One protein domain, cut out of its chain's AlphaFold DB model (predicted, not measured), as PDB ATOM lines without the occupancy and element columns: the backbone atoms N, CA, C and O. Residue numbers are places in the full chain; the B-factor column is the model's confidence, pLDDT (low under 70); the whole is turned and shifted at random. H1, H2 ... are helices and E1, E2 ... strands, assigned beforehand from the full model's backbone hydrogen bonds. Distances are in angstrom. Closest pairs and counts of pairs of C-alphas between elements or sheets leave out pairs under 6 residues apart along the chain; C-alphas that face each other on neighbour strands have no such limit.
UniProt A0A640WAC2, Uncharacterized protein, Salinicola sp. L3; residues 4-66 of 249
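Overview. This is residues 4 to 66 of the 249 residues of an uncharacterized protein of Salinicola sp. L3 (UniProt A0A640WAC2). Little regular structure: an elongated piece made mostly of loops, with one helix, H1, toward one end and a tiny sheet of two strands, E1 and E2, toward the other. The unnamed residues 4 to 26 run from the helix end to the sheet end, and residues 30 to 44 lead back to H1. The printed part has 63 residues, with E1, H1 and E2 in that order; the sheet is antiparallel, the class mixed, and 17 residues are in named elements. It is only just compact, close to loose, with a radius of gyration of the C-alphas of 12.6 A and spans of 35 by 23 by 18 A.

Along the chain. E1 is residues 27 to 29, from C-alpha 27 at (201.665, 310.770, 227.630). H1 is residues 45 to 55, 15.3 A long. E2 is residues 63 to 65, ending with C-alpha 65 at (203.834, 314.392, 226.570).

Arrangement. E1 and E2 are antiparallel neighbours at 161 degrees; N 28 and O 64 are 2.8 A apart, within hydrogen-bond range. In H1 every O i to N i+4 pair is within range.

Size, cuts and confidence. The C-alphas farthest apart, of Pro 24 and Gly 42, are 36.3 A apart. The E1 to H1 link is long. Residues 53 to 59, of which 53 to 55 belong to H1, stand free. The printed part has no cut, and no printed residue is under 70 in pLDDT.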
ATOM      1  N   ASP A   4     190.613 294.884 225.167       93.00
ATOM      2  CA  ASP A   4     189.159 295.044 225.279       93.00
ATOM      3  C   ASP A   4     188.735 296.517 225.433       93.00
ATOM      4  O   ASP A   4     187.574 296.853 225.207       93.00
ATOM      5  N   TYR A   5     189.669 297.442 225.681       92.88
ATOM      6  CA  TYR A   5     189.456 298.888 225.560       92.88
ATOM      7  C   TYR A   5     188.840 299.316 224.205       92.88
ATOM      8  O   TYR A   5     188.018 300.247 224.129       92.88
ATOM      9  N   PHE A   6     189.200 298.615 223.126       94.50
ATOM     10  CA  PHE A   6     188.666 298.848 221.783       94.50
ATOM     11  C   PHE A   6     187.309 298.180 221.543       94.50
ATOM     12  O   PHE A   6     186.699 298.395 220.495       94.50
ATOM     13  N   ARG A   7     186.800 297.389 222.491       95.62
ATOM     14  CA  ARG A   7     185.499 296.737 222.366       95.62
ATOM     15  C   ARG A   7     184.379 297.767 222.527       95.62
ATOM     16  O   ARG A   7     184.416 298.647 223.394       95.62
ATOM     17  N   ALA A   8     183.404 297.703 221.632       94.44
ATOM     18  CA  ALA A   8     182.154 298.443 221.726       94.44
ATOM     19  C   ALA A   8     181.110 297.657 222.532       94.44
ATOM     20  O   ALA A   8     181.246 296.451 222.735       94.44
ATOM     21  N   ASP A   9     180.044 298.337 222.958       92.88
ATOM     22  CA  ASP A   9     178.974 297.736 223.767       92.88
ATOM     23  C   ASP A   9     178.238 296.602 223.030       92.88
ATOM     24  O   ASP A   9     177.732 295.673 223.654       92.88
ATOM     25  N   ASP A  10     178.208 296.652 221.696       92.31
ATOM     26  CA  ASP A  10     177.657 295.609 220.823       92.31
ATOM     27  C   ASP A  10     178.641 294.452 220.552       92.31
ATOM     28  O   ASP A  10     178.331 293.530 219.798       92.31
ATOM     29  N   GLY A  11     179.831 294.490 221.159       93.00
ATOM     30  CA  GLY A  11     180.905 293.519 220.964       93.00
ATOM     31  C   GLY A  11     181.757 293.748 219.709       93.00
ATOM     32  O   GLY A  11     182.677 292.962 219.468       93.00
ATOM     33  N   GLY A  12     181.485 294.795 218.921       96.19
ATOM     34  CA  GLY A  12     182.271 295.189 217.750       96.19
ATOM     35  C   GLY A  12     183.591 295.885 218.096       96.19
ATOM     36  O   GLY A  12     183.879 296.184 219.257       96.19
ATOM     37  N   PHE A  13     184.410 296.157 217.077       97.06
ATOM     38  CA  PHE A  13     185.608 296.987 217.228       97.06
ATOM     39  C   PHE A  13     185.248 298.473 217.125       97.06
ATOM     40  O   PHE A  13     184.528 298.891 216.218       97.06
ATOM     41  N   LYS A  14     185.790 299.298 218.020       95.88
ATOM     42  CA  LYS A  14     185.665 300.754 217.972       95.88
ATOM     43  C   LYS A  14     187.040 301.391 218.069       95.88
ATOM     44  O   LYS A  14     187.630 301.432 219.146       95.88
ATOM     45  N   LEU A  15     187.486 301.961 216.952       94.94
ATOM     46  CA  LEU A  15     188.723 302.729 216.879       94.94
ATOM     47  C   LEU A  15     188.647 303.966 217.790       94.94
ATOM     48  O   LEU A  15     187.754 304.813 217.652       94.94
ATOM     49  N   LYS A  16     189.583 304.060 218.733       94.31
ATOM     50  CA  LYS A  16     189.730 305.150 219.708       94.31
ATOM     51  C   LYS A  16     191.220 305.403 219.942       94.31
ATOM     52  O   LYS A  16     192.030 304.525 219.677       94.31
ATOM     53  N   ARG A  17     191.544 306.575 220.484       95.31
ATOM     54  CA  ARG A  17     192.893 306.889 220.971       95.31
ATOM     55  C   ARG A  17     193.272 305.951 222.105       95.31
ATOM     56  O   ARG A  17     192.392 305.564 222.882       95.31
ATOM     57  N   LEU A  18     194.544 305.611 222.205       94.88
ATOM     58  CA  LEU A  18     195.102 304.809 223.283       94.88
ATOM     59  C   LEU A  18     194.874 305.492 224.645       94.88
ATOM     60  O   LEU A  18     194.818 306.722 224.735       94.88
ATOM     61  N   PRO A  19     194.697 304.713 225.727       94.62
ATOM     62  CA  PRO A  19     194.525 305.284 227.054       94.62
ATOM     63  C   PRO A  19     195.793 306.038 227.488       94.62
ATOM     64  O   PRO A  19     196.901 305.553 227.241       94.62
ATOM     65  N   PRO A  20     195.653 307.187 228.174       94.69
ATOM     66  CA  PRO A  20     196.798 308.009 228.541       94.69
ATOM     67  C   PRO A  20     197.694 307.299 229.555       94.69
ATOM     68  O   PRO A  20     197.208 306.765 230.561       94.69
ATOM     69  N   LEU A  21     199.003 307.371 229.325       94.81
ATOM     70  CA  LEU A  21     200.007 307.010 230.314       94.81
ATOM     71  C   LEU A  21     200.121 308.145 231.338       94.81
ATOM     72  O   LEU A  21     200.093 309.321 230.980       94.81
ATOM     73  N   LYS A  22     200.206 307.814 232.630       92.12
ATOM     74  CA  LYS A  22     200.255 308.813 233.718       92.12
ATOM     75  C   LYS A  22     201.573 308.835 234.490       92.12
ATOM     76  O   LYS A  22     201.796 309.775 235.253       92.12
ATOM     77  N   ALA A  23     202.373 307.780 234.368       89.50
ATOM     78  CA  ALA A  23     203.632 307.596 235.074       89.50
ATOM     79  C   ALA A  23     204.565 306.682 234.248       89.50
ATOM     80  O   ALA A  23     204.046 305.797 233.568       89.50
ATOM     81  N   PRO A  24     205.899 306.855 234.326       90.06
ATOM     82  CA  PRO A  24     206.597 307.882 235.116       90.06
ATOM     83  C   PRO A  24     206.362 309.307 234.579       90.06
ATOM     84  O   PRO A  24     206.251 310.252 235.362       90.06
ATOM     85  N   ILE A  25     206.113 309.415 233.276       93.25
ATOM     86  CA  ILE A  25     205.753 310.634 232.548       93.25
ATOM     87  C   ILE A  25     204.302 310.560 232.066       93.25
ATOM     88  O   ILE A  25     203.746 309.467 231.894       93.25
ATOM     89  N   LYS A  26     203.654 311.712 231.886       95.62
ATOM     90  CA  LYS A  26     202.322 311.746 231.274       95.62
ATOM     91  C   LYS A  26     202.459 311.738 229.759       95.62
ATOM     92  O   LYS A  26     203.165 312.575 229.220       95.62
ATOM     93  N   VAL A  27     201.731 310.845 229.095       96.50
ATOM     94  CA  VAL A  27     201.665 310.770 227.630       96.50
ATOM     95  C   VAL A  27     200.216 310.583 227.210       96.50
ATOM     96  O   VAL A  27     199.496 309.749 227.769       96.50
ATOM     97  N   LYS A  28     199.776 311.362 226.228       96.88
ATOM     98  CA  LYS A  28     198.466 311.240 225.596       96.88
ATOM     99  C   LYS A  28     198.649 310.911 224.126       96.88
ATOM    100  O   LYS A  28     199.502 311.481 223.460       96.88
ATOM    101  N   ASP A  29     197.818 310.001 223.642       95.81
ATOM    102  CA  ASP A  29     197.621 309.798 222.213       95.81
ATOM    103  C   ASP A  29     196.684 310.895 221.688       95.81
ATOM    104  O   ASP A  29     195.521 310.988 222.101       95.81
ATOM    105  N   GLU A  30     197.213 311.743 220.812       96.62
ATOM    106  CA  GLU A  30     196.494 312.825 220.147       96.62
ATOM    107  C   GLU A  30     196.197 312.524 218.674       96.62
ATOM    108  O   GLU A  30     195.530 313.342 218.037       96.62
ATOM    109  N   THR A  31     196.545 311.329 218.173       94.19
ATOM    110  CA  THR A  31     196.321 310.928 216.780       94.19
ATOM    111  C   THR A  31     194.910 311.281 216.318       94.19
ATOM    112  O   THR A  31     193.902 310.959 216.978       94.19
ATOM    113  N   ASP A  32     194.828 311.948 215.165       92.75
ATOM    114  CA  ASP A  32     193.561 312.148 214.480       92.75
ATOM    115  C   ASP A  32     193.100 310.835 213.836       92.75
ATOM    116  O   ASP A  32     193.716 310.282 212.931       92.75
ATOM    117  N   LEU A  33     191.975 310.326 214.330       93.50
ATOM    118  CA  LEU A  33     191.370 309.072 213.882       93.50
ATOM    119  C   LEU A  33     190.135 309.313 213.009       93.50
ATOM    120  O   LEU A  33     189.409 308.363 212.708       93.50
ATOM    121  N   SER A  34     189.810 310.571 212.700       90.12
ATOM    122  CA  SER A  34     188.553 310.955 212.055       90.12
ATOM    123  C   SER A  34     188.352 310.242 210.717       90.12
ATOM    124  O   SER A  34     187.304 309.613 210.528       90.12
ATOM    125  N   ASP A  35     189.378 310.237 209.869       85.69
ATOM    126  CA  ASP A  35     189.350 309.610 208.549       85.69
ATOM    127  C   ASP A  35     189.274 308.077 208.622       85.69
ATOM    128  O   ASP A  35     188.539 307.454 207.858       85.69
ATOM    129  N   TRP A  36     189.944 307.447 209.591       89.44
ATOM    130  CA  TRP A  36     190.044 305.981 209.643       89.44
ATOM    131  C   TRP A  36     188.871 305.335 210.375       89.44
ATOM    132  O   TRP A  36     188.543 304.179 210.140       89.44
ATOM    133  N   ARG A  37     188.145 306.071 211.226       91.44
ATOM    134  CA  ARG A  37     186.928 305.551 211.884       91.44
ATOM    135  C   ARG A  37     185.892 305.010 210.894       91.44
ATOM    136  O   ARG A  37     185.072 304.178 211.290       91.44
ATOM    137  N   GLY A  38     185.885 305.501 209.654       89.69
ATOM    138  CA  GLY A  38     185.054 304.965 208.577       89.69
ATOM    139  C   GLY A  38     185.417 303.523 208.224       89.69
ATOM    140  O   GLY A  38     184.531 302.672 208.184       89.69
ATOM    141  N   ASP A  39     186.710 303.251 208.066       89.06
ATOM    142  CA  ASP A  39     187.254 301.960 207.633       89.06
ATOM    143  C   ASP A  39     187.035 300.856 208.674       89.06
ATOM    144  O   ASP A  39     186.767 299.707 208.335       89.06
ATOM    145  N   PHE A  40     187.043 301.223 209.958       93.25
ATOM    146  CA  PHE A  40     186.823 300.285 211.062       93.25
ATOM    147  C   PHE A  40     185.341 300.071 211.422       93.25
ATOM    148  O   PHE A  40     185.020 299.306 212.338       93.25
ATOM    149  N   ARG A  41     184.404 300.748 210.744       92.69
ATOM    150  CA  ARG A  41     182.981 300.708 211.101       92.69
ATOM    151  C   ARG A  41     182.361 299.343 210.794       92.69
ATOM    152  O   ARG A  41     182.369 298.878 209.661       92.69
ATOM    153  N   GLY A  42     181.711 298.751 211.800       92.06
ATOM    154  CA  GLY A  42     180.970 297.493 211.648       92.06
ATOM    155  C   GLY A  42     181.859 296.246 211.599       92.06
ATOM    156  O   GLY A  42     181.355 295.151 211.352       92.06
ATOM    157  N   LEU A  43     183.164 296.393 211.846       96.38
ATOM    158  CA  LEU A  43     184.058 295.257 212.015       96.38
ATOM    159  C   LEU A  43     183.780 294.549 213.346       96.38
ATOM    160  O   LEU A  43     183.522 295.181 214.375       96.38
ATOM    161  N   SER A  44     183.887 293.219 213.338       97.50
ATOM    162  CA  SER A  44     183.969 292.459 214.584       97.50
ATOM    163  C   SER A  44     185.234 292.847 215.348       97.50
ATOM    164  O   SER A  44     186.224 293.262 214.740       97.50
ATOM    165  N   PHE A  45     185.219 292.675 216.671       97.38
ATOM    166  CA  PHE A  45     186.362 293.002 217.522       97.38
ATOM    167  C   PHE A  45     187.680 292.392 217.016       97.38
ATOM    168  O   PHE A  45     188.630 293.124 216.756       97.38
ATOM    169  N   ASP A  46     187.711 291.076 216.781       96.81
ATOM    170  CA  ASP A  46     188.933 290.371 216.364       96.81
ATOM    171  C   ASP A  46     189.457 290.835 215.000       96.81
ATOM    172  O   ASP A  46     190.668 290.874 214.770       96.81
ATOM    173  N   ARG A  47     188.547 291.174 214.077       96.56
ATOM    174  CA  ARG A  47     188.919 291.655 212.746       96.56
ATOM    175  C   ARG A  47     189.459 293.076 212.817       96.56
ATOM    176  O   ARG A  47     190.529 293.326 212.279       96.56
ATOM    177  N   GLY A  48     188.753 293.971 213.503       96.25
ATOM    178  CA  GLY A  48     189.196 295.352 213.668       96.25
ATOM    179  C   GLY A  48     190.516 295.446 214.433       96.25
ATOM    180  O   GLY A  48     191.388 296.202 214.030       96.25
ATOM    181  N   LEU A  49     190.723 294.615 215.460       94.62
ATOM    182  CA  LEU A  49     191.988 294.582 216.194       94.62
ATOM    183  C   LEU A  49     193.156 294.124 215.312       94.62
ATOM    184  O   LEU A  49     194.251 294.669 215.413       94.62
ATOM    185  N   ARG A  50     192.936 293.139 214.435       94.44
ATOM    186  CA  ARG A  50     193.952 292.709 213.470       94.44
ATOM    187  C   ARG A  50     194.276 293.818 212.472       94.44
ATOM    188  O   ARG A  50     195.437 294.172 212.340       94.44
ATOM    189  N   GLU A  51     193.255 294.399 211.842       93.81
ATOM    190  CA  GLU A  51     193.434 295.485 210.869       93.81
ATOM    191  C   GLU A  51     194.113 296.710 211.503       93.81
ATOM    192  O   GLU A  51     194.969 297.325 210.879       93.81
ATOM    193  N   TYR A  52     193.809 297.022 212.767       92.75
ATOM    194  CA  TYR A  52     194.470 298.093 213.512       92.75
ATOM    195  C   TYR A  52     195.966 297.820 213.660       92.75
ATOM    196  O   TYR A  52     196.773 298.682 213.333       92.75
ATOM    197  N   ARG A  53     196.339 296.612 214.099       89.81
ATOM    198  CA  ARG A  53     197.745 296.227 214.295       89.81
ATOM    199  C   ARG A  53     198.531 296.145 212.988       89.81
ATOM    200  O   ARG A  53     199.724 296.402 213.001       89.81
ATOM    201  N   ASP A  54     197.869 295.793 211.888       88.88
ATOM    202  CA  ASP A  54     198.503 295.711 210.571       88.88
ATOM    203  C   ASP A  54     198.686 297.100 209.931       88.88
ATOM    204  O   ASP A  54     199.636 297.314 209.179       88.88
ATOM    205  N   LEU A  55     197.774 298.041 210.209       86.81
ATOM    206  CA  LEU A  55     197.770 299.376 209.607       86.81
ATOM    207  C   LEU A  55     198.596 300.394 210.409       86.81
ATOM    208  O   LEU A  55     199.301 301.199 209.806       86.81
ATOM    209  N   PHE A  56     198.502 300.382 211.745       86.81
ATOM    210  CA  PHE A  56     199.079 301.419 212.607       86.81
ATOM    211  C   PHE A  56     200.590 301.265 212.806       86.81
ATOM    212  O   PHE A  56     201.045 300.546 213.693       86.81
ATOM    213  N   GLY A  57     201.361 302.005 212.006       83.75
ATOM    214  CA  GLY A  57     202.813 302.157 212.148       83.75
ATOM    215  C   GLY A  57     203.237 303.262 213.130       83.75
ATOM    216  O   GLY A  57     202.417 304.062 213.573       83.75
ATOM    217  N   ALA A  58     204.541 303.368 213.417       74.44
ATOM    218  CA  ALA A  58     205.081 304.357 214.367       74.44
ATOM    219  C   ALA A  58     204.752 305.814 213.979       74.44
ATOM    220  O   ALA A  58     204.342 306.600 214.825       74.44
ATOM    221  N   PHE A  59     204.829 306.148 212.686       78.81
ATOM    222  CA  PHE A  59     204.550 307.493 212.155       78.81
ATOM    223  C   PHE A  59     203.070 307.902 212.181       78.81
ATOM    224  O   PHE A  59     202.741 309.023 211.813       78.81
ATOM    225  N   MET A  60     202.168 306.990 212.550       86.50
ATOM    226  CA  MET A  60     200.739 307.286 212.685       86.50
ATOM    227  C   MET A  60     200.379 307.794 214.081       86.50
ATOM    228  O   MET A  60     199.287 308.328 214.278       86.50
ATOM    229  N   TYR A  61     201.271 307.606 215.054       92.50
ATOM    230  CA  TYR A  61     201.046 308.064 216.413       92.50
ATOM    231  C   TYR A  61     201.504 309.510 216.575       92.50
ATOM    232  O   TYR A  61     202.683 309.827 216.423       92.50
ATOM    233  N   GLU A  62     200.554 310.369 216.922       93.81
ATOM    234  CA  GLU A  62     200.807 311.729 217.376       93.81
ATOM    235  C   GLU A  62     200.638 311.725 218.889       93.81
ATOM    236  O   GLU A  62     199.625 311.249 219.412       93.81
ATOM    237  N   ILE A  63     201.647 312.213 219.599       95.12
ATOM    238  CA  ILE A  63     201.661 312.191 221.055       95.12
ATOM    239  C   ILE A  63     201.855 313.590 221.618       95.12
ATOM    240  O   ILE A  63     202.571 314.413 221.060       95.12
ATOM    241  N   ASP A  64     201.200 313.824 222.745       95.81
ATOM    242  CA  ASP A  64     201.428 314.961 223.630       95.81
ATOM    243  C   ASP A  64     202.003 314.403 224.933       95.81
ATOM    244  O   ASP A  64     201.389 313.517 225.544       95.81
ATOM    245  N   TYR A  65     203.176 314.869 225.355       94.25
ATOM    246  CA  TYR A  65     203.834 314.392 226.570       94.25
ATOM    247  C   TYR A  65     204.216 315.543 227.505       94.25
ATOM    248  O   TYR A  65     204.332 316.692 227.103       94.25
ATOM    249  N   GLU A  66     204.309 315.231 228.796       93.94
ATOM    250  CA  GLU A  66     204.852 316.138 229.816       93.94
ATOM    251  C   GLU A  66     206.372 316.203 229.658       93.94
ATOM    252  O   GLU A  66     206.994 315.151 229.722       93.94
TER     253      GLU A  66